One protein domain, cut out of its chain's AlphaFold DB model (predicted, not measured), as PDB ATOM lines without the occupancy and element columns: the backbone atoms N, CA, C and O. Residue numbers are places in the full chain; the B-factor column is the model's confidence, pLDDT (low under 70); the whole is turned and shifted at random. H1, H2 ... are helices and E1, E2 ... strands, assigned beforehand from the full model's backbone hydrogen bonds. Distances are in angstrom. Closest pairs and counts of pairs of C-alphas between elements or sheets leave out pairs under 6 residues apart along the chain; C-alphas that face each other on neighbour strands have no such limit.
ATOM      1  N   GLU A   4     -39.943 -13.000 -35.871       93.88
ATOM      2  CA  GLU A   4     -39.485 -13.281 -34.507       93.88
ATOM      3  C   GLU A   4     -40.645 -13.565 -33.541       93.88
ATOM      4  O   GLU A   4     -40.572 -14.500 -32.749       93.88
ATOM      5  N   GLU A   5     -41.726 -12.785 -33.603       92.56
ATOM      6  CA  GLU A   5     -42.926 -13.029 -32.792       92.56
ATOM      7  C   GLU A   5     -43.563 -14.388 -33.125       92.56
ATOM      8  O   GLU A   5     -43.953 -15.112 -32.211       92.56
ATOM      9  N   HIS A   6     -43.611 -14.764 -34.409       93.56
ATOM     10  CA  HIS A   6     -44.043 -16.095 -34.847       93.56
ATOM     11  C   HIS A   6     -43.139 -17.193 -34.265       93.56
ATOM     12  O   HIS A   6     -43.638 -18.160 -33.698       93.56
ATOM     13  N   ALA A   7     -41.813 -17.028 -34.313       94.62
ATOM     14  CA  ALA A   7     -40.870 -17.988 -33.733       94.62
ATOM     15  C   ALA A   7     -41.033 -18.145 -32.214       94.62
ATOM     16  O   ALA A   7     -41.001 -19.263 -31.702       94.62
ATOM     17  N   ARG A   8     -41.264 -17.047 -31.487       94.38
ATOM     18  CA  ARG A   8     -41.540 -17.083 -30.039       94.38
ATOM     19  C   ARG A   8     -42.873 -17.753 -29.728       94.38
ATOM     20  O   ARG A   8     -42.940 -18.556 -28.803       94.38
ATOM     21  N   SER A   9     -43.914 -17.443 -30.500       90.88
ATOM     22  CA  SER A   9     -45.225 -18.087 -30.382       90.88
ATOM     23  C   SER A   9     -45.111 -19.597 -30.595       90.88
ATOM     24  O   SER A   9     -45.555 -20.376 -29.751       90.88
ATOM     25  N   TYR A  10     -44.423 -20.007 -31.663       89.75
ATOM     26  CA  TYR A  10     -44.152 -21.406 -31.960       89.75
ATOM     27  C   TYR A  10     -43.371 -22.090 -30.830       89.75
ATOM     28  O   TYR A  10     -43.797 -23.127 -30.335       89.75
ATOM     29  N   ALA A  11     -42.256 -21.509 -30.376       89.94
ATOM     30  CA  ALA A  11     -41.444 -22.097 -29.308       89.94
ATOM     31  C   ALA A  11     -42.211 -22.205 -27.976       89.94
ATOM     32  O   ALA A  11     -42.048 -23.180 -27.255       89.94
ATOM     33  N   SER A  12     -43.091 -21.248 -27.670       89.38
ATOM     34  CA  SER A  12     -43.970 -21.309 -26.495       89.38
ATOM     35  C   SER A  12     -44.979 -22.462 -26.583       89.38
ATOM     36  O   SER A  12     -45.206 -23.169 -25.601       89.38
ATOM     37  N   ALA A  13     -45.559 -22.689 -27.766       84.94
ATOM     38  CA  ALA A  13     -46.492 -23.790 -28.010       84.94
ATOM     39  C   ALA A  13     -45.795 -25.162 -28.077       84.94
ATOM     40  O   ALA A  13     -46.369 -26.171 -27.664       84.94
ATOM     41  N   PHE A  14     -44.549 -25.198 -28.557       84.31
ATOM     42  CA  PHE A  14     -43.746 -26.406 -28.758       84.31
ATOM     43  C   PHE A  14     -42.361 -26.268 -28.096       84.31
ATOM     44  O   PHE A  14     -41.341 -26.237 -28.789       84.31
ATOM     45  N   PRO A  15     -42.289 -26.213 -26.750       77.19
ATOM     46  CA  PRO A  15     -41.063 -25.860 -26.017       77.19
ATOM     47  C   PRO A  15     -40.035 -26.996 -25.930       77.19
ATOM     48  O   PRO A  15     -39.042 -26.889 -25.210       77.19
ATOM     49  N   ARG A  16     -40.305 -28.129 -26.582       79.31
ATOM     50  CA  ARG A  16     -39.446 -29.313 -26.609       79.31
ATOM     51  C   ARG A  16     -39.438 -29.901 -28.004       79.31
ATOM     52  O   ARG A  16     -40.440 -29.826 -28.717       79.31
ATOM     53  N   PHE A  17     -38.346 -30.564 -28.364       71.62
ATOM     54  CA  PHE A  17     -38.339 -31.406 -29.547       71.62
ATOM     55  C   PHE A  17     -39.354 -32.522 -29.364       71.62
ATOM     56  O   PHE A  17     -39.213 -33.398 -28.512       71.62
ATOM     57  N   VAL A  18     -40.384 -32.488 -30.189       63.00
ATOM     58  CA  VAL A  18     -41.396 -33.526 -30.191       63.00
ATOM     59  C   VAL A  18     -40.858 -34.696 -31.023       63.00
ATOM     60  O   VAL A  18     -40.670 -34.571 -32.241       63.00
ATOM     61  N   SER A  19     -40.541 -35.814 -30.363       51.62
ATOM     62  CA  SER A  19     -40.281 -37.099 -31.017       51.62
ATOM     63  C   SER A  19     -41.613 -37.640 -31.537       51.62
ATOM     64  O   SER A  19     -42.262 -38.457 -30.888       51.62
ATOM     65  N   ASP A  20     -42.089 -37.090 -32.646       44.25
ATOM     66  CA  ASP A  20     -43.415 -37.417 -33.163       44.25
ATOM     67  C   ASP A  20     -43.378 -38.771 -33.865       44.25
ATOM     68  O   ASP A  20     -42.929 -38.873 -35.010       44.25
ATOM     69  N   GLY A  21     -43.881 -39.797 -33.178       38.66
ATOM     70  CA  GLY A  21     -44.208 -41.107 -33.740       38.66
ATOM     71  C   GLY A  21     -45.322 -41.036 -34.793       38.66
ATOM     72  O   GLY A  21     -46.434 -41.501 -34.563       38.66
ATOM     73  N   GLY A  22     -45.006 -40.462 -35.960       40.09
ATOM     74  CA  GLY A  22     -45.883 -40.273 -37.123       40.09
ATOM     75  C   GLY A  22     -46.139 -38.781 -37.352       40.09
ATOM     76  O   GLY A  22     -46.949 -38.177 -36.671       40.09
ATOM     77  N   VAL A  23     -45.449 -38.072 -38.242       40.34
ATOM     78  CA  VAL A  23     -45.186 -38.359 -39.653       40.34
ATOM     79  C   VAL A  23     -43.711 -38.038 -39.939       40.34
ATOM     80  O   VAL A  23     -43.308 -36.880 -39.906       40.34
ATOM     81  N   ARG A  24     -42.929 -39.086 -40.237       43.88
ATOM     82  CA  ARG A  24     -41.467 -39.118 -40.466       43.88
ATOM     83  C   ARG A  24     -40.591 -39.002 -39.209       43.88
ATOM     84  O   ARG A  24     -39.966 -37.979 -38.957       43.88
ATOM     85  N   GLU A  25     -40.388 -40.139 -38.546       43.59
ATOM     86  CA  GLU A  25     -39.228 -40.433 -37.679       43.59
ATOM     87  C   GLU A  25     -37.886 -40.508 -38.460       43.59
ATOM     88  O   GLU A  25     -36.922 -41.110 -38.004       43.59
ATOM     89  N   THR A  26     -37.794 -39.916 -39.658       53.41
ATOM     90  CA  THR A  26     -36.643 -40.043 -40.574       53.41
ATOM     91  C   THR A  26     -35.772 -38.788 -40.619       53.41
ATOM     92  O   THR A  26     -35.040 -38.585 -41.584       53.41
ATOM     93  N   TRP A  27     -35.929 -37.884 -39.651       61.56
ATOM     94  CA  TRP A  27     -35.073 -36.710 -39.550       61.56
ATOM     95  C   TRP A  27     -33.823 -37.079 -38.770       61.56
ATOM     96  O   TRP A  27     -33.881 -37.306 -37.564       61.56
ATOM     97  N   ASP A  28     -32.687 -37.055 -39.452       64.94
ATOM     98  CA  ASP A  28     -31.375 -37.307 -38.867       64.94
ATOM     99  C   ASP A  28     -31.010 -36.237 -37.826       64.94
ATOM    100  O   ASP A  28     -30.104 -36.428 -37.015       64.94
ATOM    101  N   GLN A  29     -31.683 -35.075 -37.856       74.00
ATOM    102  CA  GLN A  29     -31.329 -33.916 -37.044       74.00
ATOM    103  C   GLN A  29     -32.534 -33.088 -36.577       74.00
ATOM    104  O   GLN A  29     -33.458 -32.774 -37.331       74.00
ATOM    105  N   LYS A  30     -32.441 -32.614 -35.328       82.75
ATOM    106  CA  LYS A  30     -33.418 -31.726 -34.674       82.75
ATOM    107  C   LYS A  30     -33.604 -30.381 -35.392       82.75
ATOM    108  O   LYS A  30     -34.711 -29.851 -35.409       82.75
ATOM    109  N   CYS A  31     -32.550 -29.832 -35.999       88.81
ATOM    110  CA  CYS A  31     -32.591 -28.521 -36.659       88.81
ATOM    111  C   CYS A  31     -33.430 -28.498 -37.935       88.81
ATOM    112  O   CYS A  31     -34.244 -27.591 -38.098       88.81
ATOM    113  N   GLY A  32     -33.291 -29.510 -38.796       86.19
ATOM    114  CA  GLY A  32     -34.131 -29.649 -39.984       86.19
ATOM    115  C   GLY A  32     -35.603 -29.806 -39.614       86.19
ATOM    116  O   GLY A  32     -36.446 -29.061 -40.112       86.19
ATOM    117  N   SER A  33     -35.890 -30.693 -38.655       83.44
ATOM    118  CA  SER A  33     -37.252 -30.928 -38.162       83.44
ATOM    119  C   SER A  33     -37.885 -29.663 -37.567       83.44
ATOM    120  O   SER A  33     -39.021 -29.330 -37.905       83.44
ATOM    121  N   LEU A  34     -37.142 -28.908 -36.744       88.00
ATOM    122  CA  LEU A  34     -37.618 -27.644 -36.176       88.00
ATOM    123  C   LEU A  34     -38.013 -26.655 -37.272       88.00
ATOM    124  O   LEU A  34     -39.137 -26.161 -37.265       88.00
ATOM    125  N   VAL A  35     -37.099 -26.368 -38.205       91.31
ATOM    126  CA  VAL A  35     -37.343 -25.407 -39.291       91.31
ATOM    127  C   VAL A  35     -38.531 -25.854 -40.134       91.31
ATOM    128  O   VAL A  35     -39.391 -25.041 -40.466       91.31
ATOM    129  N   PHE A  36     -38.619 -27.153 -40.421       88.56
ATOM    130  CA  PHE A  36     -39.712 -27.703 -41.200       88.56
ATOM    131  C   PHE A  36     -41.081 -27.461 -40.550       88.56
ATOM    132  O   PHE A  36     -42.002 -26.938 -41.184       88.56
ATOM    133  N   ARG A  37     -41.208 -27.836 -39.272       85.56
ATOM    134  CA  ARG A  37     -42.456 -27.724 -38.510       85.56
ATOM    135  C   ARG A  37     -42.827 -26.277 -38.232       85.56
ATOM    136  O   ARG A  37     -43.995 -25.930 -38.376       85.56
ATOM    137  N   TYR A  38     -41.842 -25.442 -37.908       90.88
ATOM    138  CA  TYR A  38     -42.032 -24.009 -37.717       90.88
ATOM    139  C   TYR A  38     -42.663 -23.365 -38.951       90.88
ATOM    140  O   TYR A  38     -43.702 -22.722 -38.836       90.88
ATOM    141  N   ILE A  39     -42.093 -23.594 -40.141       93.81
ATOM    142  CA  ILE A  39     -42.668 -23.032 -41.365       93.81
ATOM    143  C   ILE A  39     -44.054 -23.606 -41.640       93.81
ATOM    144  O   ILE A  39     -44.969 -22.841 -41.932       93.81
ATOM    145  N   ASN A  40     -44.239 -24.920 -41.496       87.56
ATOM    146  CA  ASN A  40     -45.539 -25.550 -41.715       87.56
ATOM    147  C   ASN A  40     -46.635 -24.982 -40.797       87.56
ATOM    148  O   ASN A  40     -47.761 -24.799 -41.245       87.56
ATOM    149  N   HIS A  41     -46.306 -24.722 -39.530       85.69
ATOM    150  CA  HIS A  41     -47.248 -24.229 -38.527       85.69
ATOM    151  C   HIS A  41     -47.552 -22.736 -38.689       85.69
ATOM    152  O   HIS A  41     -48.715 -22.345 -38.693       85.69
ATOM    153  N   GLU A  42     -46.521 -21.898 -38.823       89.00
ATOM    154  CA  GLU A  42     -46.679 -20.438 -38.772       89.00
ATOM    155  C   GLU A  42     -47.001 -19.804 -40.126       89.00
ATOM    156  O   GLU A  42     -47.648 -18.757 -40.179       89.00
ATOM    157  N   PHE A  43     -46.548 -20.415 -41.223       88.94
ATOM    158  CA  PHE A  43     -46.686 -19.840 -42.564       88.94
ATOM    159  C   PHE A  43     -47.353 -20.785 -43.559       88.94
ATOM    160  O   PHE A  43     -47.910 -20.321 -44.546       88.94
ATOM    161  N   GLY A  44     -47.302 -22.095 -43.325       86.50
ATOM    162  CA  GLY A  44     -47.608 -23.089 -44.345       86.50
ATOM    163  C   GLY A  44     -46.539 -23.137 -45.442       86.50
ATOM    164  O   GLY A  44     -45.724 -22.226 -45.605       86.50
ATOM    165  N   TRP A  45     -46.537 -24.226 -46.208       83.38
ATOM    166  CA  TRP A  45     -45.636 -24.402 -47.345       83.38
ATOM    167  C   TRP A  45     -46.358 -24.181 -48.679       83.38
ATOM    168  O   TRP A  45     -47.415 -24.767 -48.910       83.38
ATOM    169  N   SER A  46     -45.762 -23.406 -49.585       83.19
ATOM    170  CA  SER A  46     -46.246 -23.193 -50.952       83.19
ATOM    171  C   SER A  46     -45.085 -22.889 -51.925       83.19
ATOM    172  O   SER A  46     -44.559 -21.773 -51.935       83.19
ATOM    173  N   PRO A  47     -44.643 -23.856 -52.756       87.06
ATOM    174  CA  PRO A  47     -45.045 -25.261 -52.739       87.06
ATOM    175  C   PRO A  47     -44.505 -25.996 -51.502       87.06
ATOM    176  O   PRO A  47     -43.616 -25.511 -50.797       87.06
ATOM    177  N   PHE A  48     -45.040 -27.189 -51.254       84.81
ATOM    178  CA  PHE A  48     -44.527 -28.101 -50.233       84.81
ATOM    179  C   PHE A  48     -43.149 -28.666 -50.635       84.81
ATOM    180  O   PHE A  48     -42.954 -28.946 -51.822       84.81
ATOM    181  N   PRO A  49     -42.191 -28.856 -49.702       80.31
ATOM    182  CA  PRO A  49     -40.922 -29.521 -50.003       80.31
ATOM    183  C   PRO A  49     -41.148 -30.927 -50.578       80.31
ATOM    184  O   PRO A  49     -41.760 -31.779 -49.936       80.31
ATOM    185  N   THR A  50     -40.661 -31.180 -51.792       78.19
ATOM    186  CA  THR A  50     -40.848 -32.471 -52.489       78.19
ATOM    187  C   THR A  50     -39.589 -33.329 -52.514       78.19
ATOM    188  O   THR A  50     -39.681 -34.540 -52.711       78.19
ATOM    189  N   ALA A  51     -38.423 -32.723 -52.294       81.44
ATOM    190  CA  ALA A  51     -37.147 -33.417 -52.254       81.44
ATOM    191  C   ALA A  51     -36.820 -33.949 -50.847       81.44
ATOM    192  O   ALA A  51     -37.537 -33.714 -49.870       81.44
ATOM    193  N   ASP A  52     -35.736 -34.717 -50.754       81.69
ATOM    194  CA  ASP A  52     -35.282 -35.306 -49.499       81.69
ATOM    195  C   ASP A  52     -34.811 -34.219 -48.520       81.69
ATOM    196  O   ASP A  52     -33.895 -33.444 -48.805       81.69
ATOM    197  N   ILE A  53     -35.455 -34.187 -47.358       82.31
ATOM    198  CA  ILE A  53     -35.184 -33.258 -46.259       82.31
ATOM    199  C   ILE A  53     -34.704 -33.985 -45.003       82.31
ATOM    200  O   ILE A  53     -34.597 -33.358 -43.965       82.31
ATOM    201  N   SER A  54     -34.392 -35.283 -45.064       76.88
ATOM    202  CA  SER A  54     -33.984 -36.084 -43.893       76.88
ATOM    203  C   SER A  54     -32.825 -35.480 -43.088       76.88
ATOM    204  O   SER A  54     -32.737 -35.705 -41.884       76.88
ATOM    205  N   SER A  55     -31.988 -34.635 -43.697       81.31
ATOM    206  CA  SER A  55     -30.972 -33.852 -42.995       81.31
ATOM    207  C   SER A  55     -30.823 -32.431 -43.530       81.31
ATOM    208  O   SER A  55     -31.232 -32.118 -44.651       81.31
ATOM    209  N   ALA A  56     -30.184 -31.562 -42.739       87.25
ATOM    210  CA  ALA A  56     -29.925 -30.186 -43.143       87.25
ATOM    211  C   ALA A  56     -29.003 -30.097 -44.368       87.25
ATOM    212  O   ALA A  56     -29.211 -29.230 -45.213       87.25
ATOM    213  N   ARG A  57     -28.029 -31.010 -44.506       88.75
ATOM    214  CA  ARG A  57     -27.154 -31.067 -45.680       88.75
ATOM    215  C   ARG A  57     -27.920 -31.448 -46.941       88.75
ATOM    216  O   ARG A  57     -27.805 -30.754 -47.942       88.75
ATOM    217  N   ARG A  58     -28.765 -32.483 -46.874       87.94
ATOM    218  CA  ARG A  58     -29.627 -32.871 -48.004       87.94
ATOM    219  C   ARG A  58     -30.583 -31.748 -48.386       87.94
ATOM    220  O   ARG A  58     -30.751 -31.468 -49.568       87.94
ATOM    221  N   ALA A  59     -31.156 -31.061 -47.399       90.38
ATOM    222  CA  ALA A  59     -31.988 -29.896 -47.656       90.38
ATOM    223  C   ALA A  59     -31.202 -28.764 -48.335       90.38
ATOM    224  O   ALA A  59     -31.727 -28.153 -49.263       90.38
ATOM    225  N   ALA A  60     -29.954 -28.512 -47.927       93.00
ATOM    226  CA  ALA A  60     -29.076 -27.531 -48.563       93.00
ATOM    227  C   ALA A  60     -28.799 -27.897 -50.030       93.00
ATOM    228  O   ALA A  60     -29.069 -27.089 -50.918       93.00
ATOM    229  N   ASP A  61     -28.354 -29.132 -50.285       91.75
ATOM    230  CA  ASP A  61     -28.038 -29.629 -51.629       91.75
ATOM    231  C   ASP A  61     -29.276 -29.573 -52.551       91.75
ATOM    232  O   ASP A  61     -29.193 -29.156 -53.707       91.75
ATOM    233  N   ASN A  62     -30.459 -29.903 -52.017       92.44
ATOM    234  CA  ASN A  62     -31.731 -29.868 -52.745       92.44
ATOM    235  C   ASN A  62     -32.339 -28.462 -52.879       92.44
ATOM    236  O   ASN A  62     -33.325 -28.295 -53.597       92.44
ATOM    237  N   SER A  63     -31.791 -27.449 -52.199       92.12
ATOM    238  CA  SER A  63     -32.253 -26.055 -52.318       92.12
ATOM    239  C   SER A  63     -31.627 -25.317 -53.506       92.12
ATOM    240  O   SER A  63     -32.014 -24.180 -53.798       92.12
ATOM    241  N   GLY A  64     -30.704 -25.971 -54.219       90.25
ATOM    242  CA  GLY A  64     -30.025 -25.440 -55.394       90.25
ATOM    243  C   GLY A  64     -28.846 -24.537 -55.035       90.25
ATOM    244  O   GLY A  64     -28.129 -24.774 -54.067       90.25
ATOM    245  N   GLN A  65     -28.616 -23.499 -55.841       92.31
ATOM    246  CA  GLN A  65     -27.511 -22.573 -55.609       92.31
ATOM    247  C   GLN A  65     -27.772 -21.710 -54.367       92.31
ATOM    248  O   GLN A  65     -28.734 -20.941 -54.324       92.31
ATOM    249  N   LEU A  66     -26.879 -21.813 -53.384       96.38
ATOM    250  CA  LEU A  66     -26.905 -21.003 -52.171       96.38
ATOM    251  C   LEU A  66     -26.160 -19.680 -52.388       96.38
ATOM    252  O   LEU A  66     -25.127 -19.638 -53.058       96.38
ATOM    253  N   ASN A  67     -26.658 -18.600 -51.787       96.19
ATOM    254  CA  ASN A  67     -25.934 -17.333 -51.721       96.19
ATOM    255  C   ASN A  67     -25.070 -17.309 -50.450       96.19
ATOM    256  O   ASN A  67     -25.579 -17.429 -49.336       96.19
ATOM    257  N   SER A  68     -23.756 -17.160 -50.606       95.38
ATOM    258  CA  SER A  68     -22.802 -17.172 -49.492       95.38
ATOM    259  C   SER A  68     -22.797 -15.881 -48.667       95.38
ATOM    260  O   SER A  68     -22.345 -15.895 -47.523       95.38
ATOM    261  N   ASN A  69     -23.322 -14.770 -49.191       94.50
ATOM    262  CA  ASN A  69     -23.379 -13.505 -48.468       94.50
ATOM    263  C   ASN A  69     -24.600 -13.455 -47.541       94.50
ATOM    264  O   ASN A  69     -25.707 -13.118 -47.963       94.50
ATOM    265  N   ALA A  70     -24.405 -13.765 -46.256       93.88
ATOM    266  CA  ALA A  70     -25.474 -13.747 -45.256       93.88
ATOM    267  C   ALA A  70     -26.170 -12.382 -45.123       93.88
ATOM    268  O   ALA A  70     -27.372 -12.351 -44.870       93.88
ATOM    269  N   ALA A  71     -25.455 -11.271 -45.347       92.19
ATOM    270  CA  ALA A  71     -26.002  -9.918 -45.227       92.19
ATOM    271  C   ALA A  71     -27.130  -9.627 -46.239       92.19
ATOM    272  O   ALA A  71     -28.009  -8.802 -45.974       92.19
ATOM    273  N   ASP A  72     -27.146 -10.343 -47.366       93.25
ATOM    274  CA  ASP A  72     -28.157 -10.186 -48.415       93.25
ATOM    275  C   ASP A  72     -29.428 -10.999 -48.152       93.25
ATOM    276  O   ASP A  72     -30.438 -10.798 -48.830       93.25
ATOM    277  N   ALA A  73     -29.402 -11.903 -47.168       94.12
ATOM    278  CA  ALA A  73     -30.508 -12.808 -46.907       94.12
ATOM    279  C   ALA A  73     -31.781 -12.037 -46.523       94.12
ATOM    280  O   ALA A  73     -31.743 -11.201 -45.611       94.12
ATOM    281  N   PRO A  74     -32.930 -12.291 -47.172       92.81
ATOM    282  CA  PRO A  74     -34.202 -11.762 -46.708       92.81
ATOM    283  C   PRO A  74     -34.610 -12.431 -45.388       92.81
ATOM    284  O   PRO A  74     -34.115 -13.496 -45.021       92.81
ATOM    285  N   ALA A  75     -35.562 -11.822 -44.678       92.00
ATOM    286  CA  ALA A  75     -36.232 -12.525 -43.590       92.00
ATOM    287  C   ALA A  75     -36.910 -13.800 -44.128       92.00
ATOM    288  O   ALA A  75     -37.354 -13.842 -45.275       92.00
ATOM    289  N   LEU A  76     -36.981 -14.822 -43.280       95.19
ATOM    290  CA  LEU A  76     -37.422 -16.187 -43.573       95.19
ATOM    291  C   LEU A  76     -36.534 -16.969 -44.560       95.19
ATOM    292  O   LEU A  76     -36.918 -18.059 -44.976       95.19
ATOM    293  N   ALA A  77     -35.338 -16.476 -44.901       96.94
ATOM    294  CA  ALA A  77     -34.346 -17.279 -45.613       96.94
ATOM    295  C   ALA A  77     -33.837 -18.443 -44.747       96.94
ATOM    296  O   ALA A  77     -33.682 -18.309 -43.533       96.94
ATOM    297  N   PHE A  78     -33.536 -19.571 -45.382       97.31
ATOM    298  CA  PHE A  78     -32.927 -20.737 -44.753       97.31
ATOM    299  C   PHE A  78     -31.413 -20.642 -44.882       97.31
ATOM    300  O   PHE A  78     -30.901 -20.456 -45.982       97.31
ATOM    301  N   HIS A  79     -30.709 -20.768 -43.765       97.62
ATOM    302  CA  HIS A  79     -29.258 -20.671 -43.663       97.62
ATOM    303  C   HIS A  79     -28.680 -22.040 -43.364       97.62
ATOM    304  O   HIS A  79     -29.151 -22.691 -42.434       97.62
ATOM    305  N   PHE A  80     -27.665 -22.459 -44.115       95.75
ATOM    306  CA  PHE A  80     -27.120 -23.808 -44.037       95.75
ATOM    307  C   PHE A  80     -25.646 -23.809 -43.641       95.75
ATOM    308  O   PHE A  80     -24.862 -22.966 -44.079       95.75
ATOM    309  N   TRP A  81     -25.261 -24.806 -42.851       93.69
ATOM    310  CA  TRP A  81     -23.870 -25.112 -42.542       93.69
ATOM    311  C   TRP A  81     -23.566 -26.558 -42.885       93.69
ATOM    312  O   TRP A  81     -24.402 -27.443 -42.708       93.69
ATOM    313  N   ASP A  82     -22.336 -26.784 -43.315       90.62
ATOM    314  CA  ASP A  82     -21.708 -28.089 -43.280       90.62
ATOM    315  C   ASP A  82     -21.045 -28.261 -41.921       90.62
ATOM    316  O   ASP A  82     -20.355 -27.349 -41.468       90.62
ATOM    317  N   ILE A  83     -21.245 -29.397 -41.264       84.75
ATOM    318  CA  ILE A  83     -20.566 -29.700 -40.005       84.75
ATOM    319  C   ILE A  83     -19.747 -30.962 -40.223       84.75
ATOM    320  O   ILE A  83     -20.291 -32.038 -40.436       84.75
ATOM    321  N   ALA A  84     -18.425 -30.833 -40.164       68.38
ATOM    322  CA  ALA A  84     -17.523 -31.963 -40.304       68.38
ATOM    323  C   ALA A  84     -17.755 -32.976 -39.165       68.38
ATOM    324  O   ALA A  84     -17.591 -32.642 -37.987       68.38
ATOM    325  N   GLY A  85     -18.107 -34.219 -39.514       66.19
ATOM    326  CA  GLY A  85     -18.344 -35.311 -38.566       66.19
ATOM    327  C   GLY A  85     -19.608 -36.120 -38.875       66.19
ATOM    328  O   GLY A  85     -19.923 -36.365 -40.032       66.19
ATOM    329  N   ILE A  86     -20.296 -36.562 -37.816       55.03
ATOM    330  CA  ILE A  86     -21.508 -37.412 -37.852       55.03
ATOM    331  C   ILE A  86     -22.783 -36.562 -38.058       55.03
ATOM    332  O   ILE A  86     -23.866 -37.083 -38.305       55.03
ATOM    333  N   ASP A  87     -22.662 -35.238 -37.962       60.66
ATOM    334  CA  ASP A  87     -23.784 -34.318 -38.069       60.66
ATOM    335  C   ASP A  87     -24.003 -33.958 -39.544       60.66
ATOM    336  O   ASP A  87     -23.219 -33.218 -40.128       60.66
ATOM    337  N   ASN A  88     -25.082 -34.468 -40.142       75.44
ATOM    338  CA  ASN A  88     -25.534 -34.217 -41.518       75.44
ATOM    339  C   ASN A  88     -25.923 -32.736 -41.815       75.44
ATOM    340  O   ASN A  88     -27.005 -32.457 -42.334       75.44
ATOM    341  N   GLY A  89     -25.044 -31.777 -41.506       86.56
ATOM    342  CA  GLY A  89     -25.208 -30.334 -41.700       86.56
ATOM    343  C   GLY A  89     -25.916 -29.612 -40.549       86.56
ATOM    344  O   GLY A  89     -26.142 -30.160 -39.471       86.56
ATOM    345  N   HIS A  90     -26.271 -28.347 -40.769       92.81
ATOM    346  CA  HIS A  90     -27.140 -27.582 -39.877       92.81
ATOM    347  C   HIS A  90     -28.002 -26.588 -40.641       92.81
ATOM    348  O   HIS A  90     -27.606 -26.126 -41.708       92.81
ATOM    349  N   VAL A  91     -29.160 -26.236 -40.077       94.50
ATOM    350  CA  VAL A  91     -30.034 -25.209 -40.640       94.50
ATOM    351  C   VAL A  91     -30.628 -24.311 -39.559       94.50
ATOM    352  O   VAL A  91     -30.981 -24.772 -38.473       94.50
ATOM    353  N   GLY A  92     -30.758 -23.029 -39.886       95.81
ATOM    354  CA  GLY A  92     -31.589 -22.062 -39.175       95.81
ATOM    355  C   GLY A  92     -32.403 -21.232 -40.163       95.81
ATOM    356  O   GLY A  92     -32.112 -21.219 -41.359       95.81
ATOM    357  N   VAL A  93     -33.421 -20.530 -39.677       97.31
ATOM    358  CA  VAL A  93     -34.242 -19.627 -40.497       97.31
ATOM    359  C   VAL A  93     -34.076 -18.186 -40.020       97.31
ATOM    360  O   VAL A  93     -34.109 -17.913 -38.823       97.31
ATOM    361  N   GLY A  94     -33.857 -17.251 -40.942       97.00
ATOM    362  CA  GLY A  94     -33.629 -15.842 -40.634       97.00
ATOM    363  C   GLY A  94     -34.894 -15.150 -40.140       97.00
ATOM    364  O   GLY A  94     -35.925 -15.175 -40.800       97.00
ATOM    365  N   MET A  95     -34.834 -14.495 -38.985       94.25
ATOM    366  CA  MET A  95     -35.941 -13.683 -38.460       94.25
ATOM    367  C   MET A  95     -35.924 -12.265 -39.027       94.25
ATOM    368  O   MET A  95     -36.959 -11.612 -39.134       94.25
ATOM    369  N   THR A  96     -34.741 -11.790 -39.406       88.06
ATOM    370  CA  THR A  96     -34.498 -10.455 -39.943       88.06
ATOM    371  C   THR A  96     -33.693 -10.539 -41.233       88.06
ATOM    372  O   THR A  96     -33.056 -11.553 -41.527       88.06
ATOM    373  N   ARG A  97     -33.697  -9.445 -42.004       86.19
ATOM    374  CA  ARG A  97     -32.780  -9.299 -43.136       86.19
ATOM    375  C   ARG A  97     -31.328  -9.364 -42.643       86.19
ATOM    376  O   ARG A  97     -31.012  -8.816 -41.588       86.19
ATOM    377  N   GLY A  98     -30.466 -10.021 -43.410       84.94
ATOM    378  CA  GLY A  98     -29.044 -10.165 -43.119       84.94
ATOM    379  C   GLY A  98     -28.713 -11.220 -42.066       84.94
ATOM    380  O   GLY A  98     -27.560 -11.326 -41.667       84.94
ATOM    381  N   ALA A  99     -29.713 -11.977 -41.592       78.31
ATOM    382  CA  ALA A  99     -29.518 -13.100 -40.676       78.31
ATOM    383  C   ALA A  99     -28.842 -12.746 -39.338       78.31
ATOM    384  O   ALA A  99     -28.244 -13.599 -38.678       78.31
ATOM    385  N   ALA A 100     -28.987 -11.490 -38.901       84.19
ATOM    386  CA  ALA A 100     -28.537 -11.036 -37.584       84.19
ATOM    387  C   ALA A 100     -29.235 -11.793 -36.441       84.19
ATOM    388  O   ALA A 100     -28.706 -11.871 -35.333       84.19
ATOM    389  N   LYS A 101     -30.416 -12.355 -36.716       94.19
ATOM    390  CA  LYS A 101     -31.142 -13.247 -35.820       94.19
ATOM    391  C   LYS A 101     -31.697 -14.432 -36.608       94.19
ATOM    392  O   LYS A 101     -32.442 -14.248 -37.569       94.19
ATOM    393  N   LEU A 102     -31.332 -15.632 -36.191       96.62
ATOM    394  CA  LEU A 102     -31.720 -16.924 -36.740       96.62
ATOM    395  C   LEU A 102     -32.524 -17.671 -35.693       96.62
ATOM    396  O   LEU A 102     -32.057 -17.782 -34.568       96.62
ATOM    397  N   PHE A 103     -33.670 -18.225 -36.061       96.88
ATOM    398  CA  PHE A 103     -34.349 -19.223 -35.248       96.88
ATOM    399  C   PHE A 103     -33.818 -20.614 -35.603       96.88
ATOM    400  O   PHE A 103     -33.781 -20.982 -36.781       96.88
ATOM    401  N   MET A 104     -33.354 -21.368 -34.606       94.44
ATOM    402  CA  MET A 104     -32.688 -22.655 -34.819       94.44
ATOM    403  C   MET A 104     -32.700 -23.549 -33.575       94.44
ATOM    404  O   MET A 104     -33.016 -23.115 -32.471       94.44
ATOM    405  N   ALA A 105     -32.317 -24.811 -33.774       90.94
ATOM    406  CA  ALA A 105     -32.171 -25.815 -32.728       90.94
ATOM    407  C   ALA A 105     -30.686 -26.076 -32.455       90.94
ATOM    408  O   ALA A 105     -30.054 -26.850 -33.177       90.94
ATOM    409  N   ASN A 106     -30.098 -25.459 -31.434       87.75
ATOM    410  CA  ASN A 106     -28.729 -25.760 -31.043       87.75
ATOM    411  C   ASN A 106     -28.433 -25.443 -29.577       87.75
ATOM    412  O   ASN A 106     -28.856 -24.420 -29.062       87.75
ATOM    413  N   ALA A 107     -27.583 -26.249 -28.938       85.62
ATOM    414  CA  ALA A 107     -27.095 -25.962 -27.586       85.62
ATOM    415  C   ALA A 107     -26.280 -24.653 -27.480       85.62
ATOM    416  O   ALA A 107     -25.992 -24.194 -26.383       85.62
ATOM    417  N   SER A 108     -25.872 -24.065 -28.610       84.88
ATOM    418  CA  SER A 108     -25.113 -22.810 -28.682       84.88
ATOM    419  C   SER A 108     -25.966 -21.593 -29.077       84.88
ATOM    420  O   SER A 108     -25.405 -20.611 -29.567       84.88
ATOM    421  N   VAL A 109     -27.294 -21.638 -28.902       90.62
ATOM    422  CA  VAL A 109     -28.157 -20.449 -29.057       90.62
ATOM    423  C   VAL A 109     -27.765 -19.356 -28.058       90.62
ATOM    424  O   VAL A 109     -27.356 -19.640 -26.935       90.62
ATOM    425  N   THR A 110     -27.857 -18.093 -28.475       92.19
ATOM    426  CA  THR A 110     -27.605 -16.923 -27.613       92.19
ATOM    427  C   THR A 110     -28.810 -16.565 -26.755       92.19
ATOM    428  O   THR A 110     -28.662 -15.943 -25.709       92.19
ATOM    429  N   GLU A 111     -30.001 -16.938 -27.211       93.69
ATOM    430  CA  GLU A 111     -31.247 -16.786 -26.473       93.69
ATOM    431  C   GLU A 111     -31.998 -18.114 -26.546       93.69
ATOM    432  O   GLU A 111     -32.435 -18.507 -27.625       93.69
ATOM    433  N   ASP A 112     -32.103 -18.812 -25.417       91.56
ATOM    434  CA  ASP A 112     -32.794 -20.098 -25.310       91.56
ATOM    435  C   ASP A 112     -34.281 -19.877 -25.007       91.56
ATOM    436  O   ASP A 112     -34.638 -19.143 -24.083       91.56
ATOM    437  N   LEU A 113     -35.143 -20.506 -25.800       90.50
ATOM    438  CA  LEU A 113     -36.597 -20.501 -25.649       90.50
ATOM    439  C   LEU A 113     -37.136 -21.855 -25.154       90.50
ATOM    440  O   LEU A 113     -38.345 -21.992 -24.979       90.50
ATOM    441  N   GLY A 114     -36.262 -22.838 -24.918       86.12
ATOM    442  CA  GLY A 114     -36.596 -24.163 -24.399       86.12
ATOM    443  C   GLY A 114     -35.960 -25.291 -25.211       86.12
ATOM    444  O   GLY A 114     -36.004 -25.283 -26.436       86.12
ATOM    445  N   ASP A 115     -35.388 -26.288 -24.524       84.12
ATOM    446  CA  ASP A 115     -34.805 -27.499 -25.131       84.12
ATOM    447  C   ASP A 115     -33.824 -27.183 -26.274       84.12
ATOM    448  O   ASP A 115     -33.863 -27.802 -27.327       84.12
ATOM    449  N   ALA A 116     -32.953 -26.183 -26.098       87.00
ATOM    450  CA  ALA A 116     -32.001 -25.747 -27.123       87.00
ATOM    451  C   ALA A 116     -32.651 -25.231 -28.428       87.00
ATOM    452  O   ALA A 116     -31.991 -25.166 -29.468       87.00
ATOM    453  N   ILE A 117     -33.932 -24.861 -28.398       91.12
ATOM    454  CA  ILE A 117     -34.620 -24.096 -29.438       91.12
ATOM    455  C   ILE A 117     -34.456 -22.624 -29.091       91.12
ATOM    456  O   ILE A 117     -34.736 -22.211 -27.972       91.12
ATOM    457  N   GLY A 118     -34.033 -21.801 -30.040       94.00
ATOM    458  CA  GLY A 118     -33.850 -20.395 -29.732       94.00
ATOM    459  C   GLY A 118     -33.246 -19.583 -30.852       94.00
ATOM    460  O   GLY A 118     -33.331 -19.954 -32.027       94.00
ATOM    461  N   PHE A 119     -32.640 -18.460 -30.475       96.50
ATOM    462  CA  PHE A 119     -32.035 -17.535 -31.416       96.50
ATOM    463  C   PHE A 119     -30.510 -17.551 -31.370       96.50
ATOM    464  O   PHE A 119     -29.910 -17.647 -30.303       96.50
ATOM    465  N   ALA A 120     -29.884 -17.395 -32.534       95.12
ATOM    466  CA  ALA A 120     -28.461 -17.087 -32.683       95.12
ATOM    467  C   ALA A 120     -28.244 -16.148 -33.882       95.12
ATOM    468  O   ALA A 120     -29.206 -15.692 -34.493       95.12
ATOM    469  N   SER A 121     -26.996 -15.878 -34.256       93.94
ATOM    470  CA  SER A 121     -26.640 -15.227 -35.524       93.94
ATOM    471  C   SER A 121     -25.732 -16.133 -36.355       93.94
ATOM    472  O   SER A 121     -25.151 -17.084 -35.822       93.94
ATOM    473  N   VAL A 122     -25.588 -15.837 -37.653       93.19
ATOM    474  CA  VAL A 122     -24.657 -16.574 -38.529       93.19
ATOM    475  C   VAL A 122     -23.234 -16.534 -37.970       93.19
ATOM    476  O   VAL A 122     -22.599 -17.583 -37.839       93.19
ATOM    477  N   ASP A 123     -22.760 -15.349 -37.585       91.75
ATOM    478  CA  ASP A 123     -21.399 -15.146 -37.080       91.75
ATOM    479  C   ASP A 123     -21.168 -15.874 -35.755       91.75
ATOM    480  O   ASP A 123     -20.164 -16.573 -35.591       91.75
ATOM    481  N   HIS A 124     -22.121 -15.760 -34.821       92.12
ATOM    482  CA  HIS A 124     -22.037 -16.434 -33.527       92.12
ATOM    483  C   HIS A 124     -22.012 -17.947 -33.705       92.12
ATOM    484  O   HIS A 124     -21.140 -18.614 -33.155       92.12
ATOM    485  N   TYR A 125     -22.931 -18.492 -34.503       91.31
ATOM    486  CA  TYR A 125     -23.015 -19.932 -34.715       91.31
ATOM    487  C   TYR A 125     -21.755 -20.489 -35.383       91.31
ATOM    488  O   TYR A 125     -21.181 -21.471 -34.910       91.31
ATOM    489  N   THR A 126     -21.298 -19.830 -36.450       90.81
ATOM    490  CA  THR A 126     -20.094 -20.229 -37.191       90.81
ATOM    491  C   THR A 126     -18.869 -20.203 -36.280       90.81
ATOM    492  O   THR A 126     -18.092 -21.155 -36.263       90.81
ATOM    493  N   THR A 127     -18.735 -19.168 -35.447       90.62
ATOM    494  CA  THR A 127     -17.641 -19.059 -34.472       90.62
ATOM    495  C   THR A 127     -17.736 -20.138 -33.394       90.62
ATOM    496  O   THR A 127     -16.758 -20.837 -33.138       90.62
ATOM    497  N   ALA A 128     -18.916 -20.334 -32.798       89.56
ATOM    498  CA  ALA A 128     -19.141 -21.296 -31.719       89.56
ATOM    499  C   ALA A 128     -18.912 -22.755 -32.145       89.56
ATOM    500  O   ALA A 128     -18.652 -23.615 -31.302       89.56
ATOM    501  N   LYS A 129     -19.029 -23.049 -33.444       88.31
ATOM    502  CA  LYS A 129     -18.808 -24.384 -34.011       88.31
ATOM    503  C   LYS A 129     -17.514 -24.504 -34.808       88.31
ATOM    504  O   LYS A 129     -17.243 -25.579 -35.339       88.31
ATOM    505  N   SER A 130     -16.699 -23.456 -34.878       84.06
ATOM    506  CA  SER A 130     -15.382 -23.514 -35.510       84.06
ATOM    507  C   SER A 130     -14.454 -24.493 -34.764       84.06
ATOM    508  O   SER A 130     -14.530 -24.593 -33.537       84.06
ATOM    509  N   PRO A 131     -13.591 -25.256 -35.464       85.44
ATOM    510  CA  PRO A 131     -13.412 -25.308 -36.922       85.44
ATOM    511  C   PRO A 131     -14.344 -26.311 -37.626       85.44
ATOM    512  O   PRO A 131     -14.121 -26.654 -38.781       85.44
ATOM    513  N   ARG A 132     -15.351 -26.853 -36.932       84.50
ATOM    514  CA  ARG A 132     -16.182 -27.959 -37.431       84.50
ATOM    515  C   ARG A 132     -17.305 -27.501 -38.349       84.50
ATOM    516  O   ARG A 132     -17.687 -28.277 -39.212       84.50
ATOM    517  N   ALA A 133     -17.832 -26.289 -38.176       87.19
ATOM    518  CA  ALA A 133     -18.889 -25.759 -39.032       87.19
ATOM    519  C   ALA A 133     -18.346 -24.823 -40.115       87.19
ATOM    520  O   ALA A 133     -17.639 -23.862 -39.820       87.19
ATOM    521  N   THR A 134     -18.761 -25.064 -41.354       91.62
ATOM    522  CA  THR A 134     -18.538 -24.191 -42.507       91.62
ATOM    523  C   THR A 134     -19.879 -23.657 -42.980       91.62
ATOM    524  O   THR A 134     -20.786 -24.429 -43.276       91.62
ATOM    525  N   TYR A 135     -20.029 -22.336 -43.049       94.19
ATOM    526  CA  TYR A 135     -21.248 -21.733 -43.582       94.19
ATOM    527  C   TYR A 135     -21.334 -21.963 -45.096       94.19
ATOM    528  O   TYR A 135     -20.419 -21.601 -45.832       94.19
ATOM    529  N   LEU A 136     -22.429 -22.575 -45.550       94.69
ATOM    530  CA  LEU A 136     -22.656 -22.898 -46.963       94.69
ATOM    531  C   LEU A 136     -23.394 -21.780 -47.708       94.69
ATOM    532  O   LEU A 136     -23.308 -21.695 -48.931       94.69
ATOM    533  N   GLY A 137     -24.114 -20.926 -46.981       96.88
ATOM    534  CA  GLY A 137     -24.932 -19.861 -47.549       96.88
ATOM    535  C   GLY A 137     -26.408 -19.994 -47.191       96.88
ATOM    536  O   GLY A 137     -26.788 -20.735 -46.280       96.88
ATOM    537  N   TRP A 138     -27.239 -19.251 -47.914       98.06
ATOM    538  CA  TRP A 138     -28.680 -19.202 -47.708       98.06
ATOM    539  C   TRP A 138     -29.482 -19.411 -48.992       98.06
ATOM    540  O   TRP A 138     -28.993 -19.175 -50.099       98.06
ATOM    541  N   ALA A 139     -30.742 -19.816 -48.826       96.56
ATOM    542  CA  ALA A 139     -31.739 -19.904 -49.888       96.56
ATOM    543  C   ALA A 139     -33.120 -19.442 -49.394       96.56
ATOM    544  O   ALA A 139     -33.438 -19.525 -48.211       96.56
ATOM    545  N   THR A 140     -33.978 -18.978 -50.307       94.88
ATOM    546  CA  THR A 140     -35.398 -18.678 -50.008       94.88
ATOM    547  C   THR A 140     -36.296 -19.914 -50.044       94.88
ATOM    548  O   THR A 140     -37.498 -19.817 -49.809       94.88
ATOM    549  N   ASN A 141     -35.726 -21.069 -50.378       94.06
ATOM    550  CA  ASN A 141     -36.421 -22.340 -50.440       94.06
ATOM    551  C   ASN A 141     -35.702 -23.374 -49.572       94.06
ATOM    552  O   ASN A 141     -34.503 -23.256 -49.331       94.06
ATOM    553  N   TYR A 142     -36.461 -24.358 -49.116       92.50
ATOM    554  CA  TYR A 142     -36.009 -25.484 -48.327       92.50
ATOM    555  C   TYR A 142     -36.366 -26.758 -49.093       92.50
ATOM    556  O   TYR A 142     -37.509 -27.218 -49.053       92.50
ATOM    557  N   ALA A 143     -35.404 -27.272 -49.862       90.25
ATOM    558  CA  ALA A 143     -35.560 -28.443 -50.728       90.25
ATOM    559  C   ALA A 143     -36.759 -28.329 -51.695       90.25
ATOM    560  O   ALA A 143     -37.617 -29.213 -51.791       90.25
ATOM    561  N   GLY A 144     -36.852 -27.181 -52.371       85.88
ATOM    562  CA  GLY A 144     -37.924 -26.853 -53.308       85.88
ATOM    563  C   GLY A 144     -39.180 -26.264 -52.664       85.88
ATOM    564  O   GLY A 144     -39.948 -25.611 -53.368       85.88
ATOM    565  N   GLY A 145     -39.378 -26.414 -51.350       87.44
ATOM    566  CA  GLY A 145     -40.504 -25.796 -50.650       87.44
ATOM    567  C   GLY A 145     -40.218 -24.369 -50.197       87.44
ATOM    568  O   GLY A 145     -39.066 -23.997 -49.981       87.44
ATOM    569  N   ARG A 146     -41.254 -23.542 -50.050       93.25
ATOM    570  CA  ARG A 146     -41.129 -22.155 -49.558       93.25
ATOM    571  C   ARG A 146     -42.244 -21.831 -48.567       93.25
ATOM    572  O   ARG A 146     -43.316 -22.415 -48.704       93.25
ATOM    573  N   PRO A 147     -42.033 -20.921 -47.602       91.44
ATOM    574  CA  PRO A 147     -43.139 -20.375 -46.820       91.44
ATOM    575  C   PRO A 147     -44.206 -19.794 -47.755       91.44
ATOM    576  O   PRO A 147     -43.841 -19.212 -48.783       91.44
ATOM    577  N   ASP A 148     -45.493 -19.931 -47.419       90.75
ATOM    578  CA  ASP A 148     -46.557 -19.330 -48.228       90.75
ATOM    579  C   ASP A 148     -46.283 -17.832 -48.429       90.75
ATOM    580  O   ASP A 148     -46.086 -17.106 -47.448       90.75
ATOM    581  N   PRO A 149     -46.240 -17.340 -49.678       83.44
ATOM    582  CA  PRO A 149     -45.816 -15.976 -49.951       83.44
ATOM    583  C   PRO A 149     -46.762 -14.935 -49.346       83.44
ATOM    584  O   PRO A 149     -46.297 -13.855 -48.989       83.44
ATOM    585  N   THR A 150     -48.052 -15.241 -49.179       82.81
ATOM    586  CA  THR A 150     -49.019 -14.324 -48.558       82.81
ATOM    587  C   THR A 150     -48.782 -14.246 -47.055       82.81
ATOM    588  O   THR A 150     -48.668 -13.148 -46.507       82.81
ATOM    589  N   ALA A 151     -48.639 -15.394 -46.386       83.75
ATOM    590  CA  ALA A 151     -48.343 -15.448 -44.954       83.75
ATOM    591  C   ALA A 151     -46.970 -14.831 -44.633       83.75
ATOM    592  O   ALA A 151     -46.838 -14.005 -43.725       83.75
ATOM    593  N   ALA A 152     -45.953 -15.160 -45.432       85.50
ATOM    594  CA  ALA A 152     -44.613 -14.603 -45.319       85.50
ATOM    595  C   ALA A 152     -44.612 -13.088 -45.556       85.50
ATOM    596  O   ALA A 152     -44.029 -12.348 -44.765       85.50
ATOM    597  N   ALA A 153     -45.306 -12.594 -46.587       83.94
ATOM    598  CA  ALA A 153     -45.435 -11.160 -46.833       83.94
ATOM    599  C   ALA A 153     -46.205 -10.446 -45.717       83.94
ATOM    600  O   ALA A 153     -45.856  -9.319 -45.381       83.94
ATOM    601  N   ALA A 154     -47.200 -11.074 -45.088       79.06
ATOM    602  CA  ALA A 154     -47.894 -10.495 -43.939       79.06
ATOM    603  C   ALA A 154     -46.976 -10.371 -42.708       79.06
ATOM    604  O   ALA A 154     -47.051  -9.382 -41.973       79.06
ATOM    605  N   ALA A 155     -46.083 -11.339 -42.491       81.25
ATOM    606  CA  ALA A 155     -45.141 -11.314 -41.377       81.25
ATOM    607  C   ALA A 155     -43.948 -10.383 -41.625       81.25
ATOM    608  O   ALA A 155     -43.594  -9.572 -40.769       81.25
ATOM    609  N   VAL A 156     -43.356 -10.439 -42.818       78.25
ATOM    610  CA  VAL A 156     -42.237  -9.578 -43.227       78.25
ATOM    611  C   VAL A 156     -42.719  -8.155 -43.514       78.25
ATOM    612  O   VAL A 156     -42.043  -7.186 -43.190       78.25
ATOM    613  N   GLY A 157     -43.929  -7.989 -44.038       57.38
ATOM    614  CA  GLY A 157     -44.579  -6.696 -44.243       57.38
ATOM    615  C   GLY A 157     -44.861  -5.951 -42.939       57.38
ATOM    616  O   GLY A 157     -44.980  -4.728 -42.961       57.38
ATOM    617  N   ARG A 158     -44.863  -6.636 -41.784       52.81
ATOM    618  CA  ARG A 158     -44.854  -6.002 -40.452       52.81
ATOM    619  C   ARG A 158     -43.494  -5.427 -40.039       52.81
ATOM    620  O   ARG A 158     -43.432  -4.732 -39.033       52.81
ATOM    621  N   PHE A 159     -42.445  -5.560 -40.858       41.72
ATOM    622  CA  PHE A 159     -41.302  -4.636 -40.823       41.72
ATOM    623  C   PHE A 159     -41.660  -3.231 -41.354       41.72
ATOM    624  O   PHE A 159     -40.782  -2.367 -41.452       41.72
TER     625      PHE A 159
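What this domain is: This is residues 4 to 159 of the 277 residues of an uncharacterized protein of Agromyces albus (UniProt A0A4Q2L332). You will see a strongly twisted sheet of six strands running through the middle, with H2 and H3 packed over one face and H4 on the opposite face. H1 packs along E5 and E3 toward the E4 end of the sheet, while H5 lies off the sheet at the far end of the printed part. The printed part has 156 residues, with five named helices and six named strands in the order H1 H2 H3 E1 E2 E3 E4 E5 H4 E6 H5, a mixed class. The sheet's order is E4 E5 E3 E2 E1 E6, all antiparallel. The whole is compact and rounded, with a radius of gyration of the C-alphas of 14.0 A and spans of 38 by 38 by 30 A.

Where its parts are: Find C-alpha 4 at (-39.485, -13.281, -34.507); from there H1 runs over residues 4 to 13, 14.2 A long. Next come H2, residues 30 to 42, 17.9 A, and H3, residues 56 to 62. Find C-alpha 78 at (-32.927, -20.737, -44.753), where E1 begins and runs to residue 83, 16.0 A. Then follow E2, 90 to 94, E3, 102 to 105, E4, 111 to 114, E5, 117 to 120, H4, 122 to 128, and E6, 133 to 139, 17.8 A. H5, residues 149 to 159, 15.2 A, ends at C-alpha 159, (-41.302, -4.636, -40.823).

How they stand to each other: Begin with E1, E2 and E3, a meander, each strand the antiparallel neighbour of the one before. Look at N 79 and O 92, 2.8 A, between E1 and E2, and N 103 and O 93, 2.8 A, between E2 and E3. Within hydrogen-bond range are N 102 and O 120, 2.7 A, between the antiparallel neighbours E3 and E5; N 113 and O 117, 2.8 A, in the hairpin E4 and E5; and N 80 and O 137, 2.9 A, between the antiparallel neighbours E1 and E6. H2 is on the sheet at a height of 8.4 A, over E3 and E2, its closest C-alphas to E3 being Cys 31 and Ala 105, 4.8 A. H3, on the same face, lies over E1. H1 touches H2, about perpendicular at 76 degrees, closest at C-alphas His 6 and Glu 42, 6.4 A. H4 lies on the opposite face from H2, and H5 is not on the sheet. In H1 to H4 every O i to N i+4 pair is within hydrogen-bond range; in H5, 5 of 7.

The domain as a whole: The C-alphas of Gly 85 and Arg 158, the two farthest apart, are 39.6 A from each other. The printed part has no cut. The links H1 to H2, H2 to H3 and H3 to E1 are long. Confidence is under 70 at residues 18 to 28, 84 to 87 and 157 to 159.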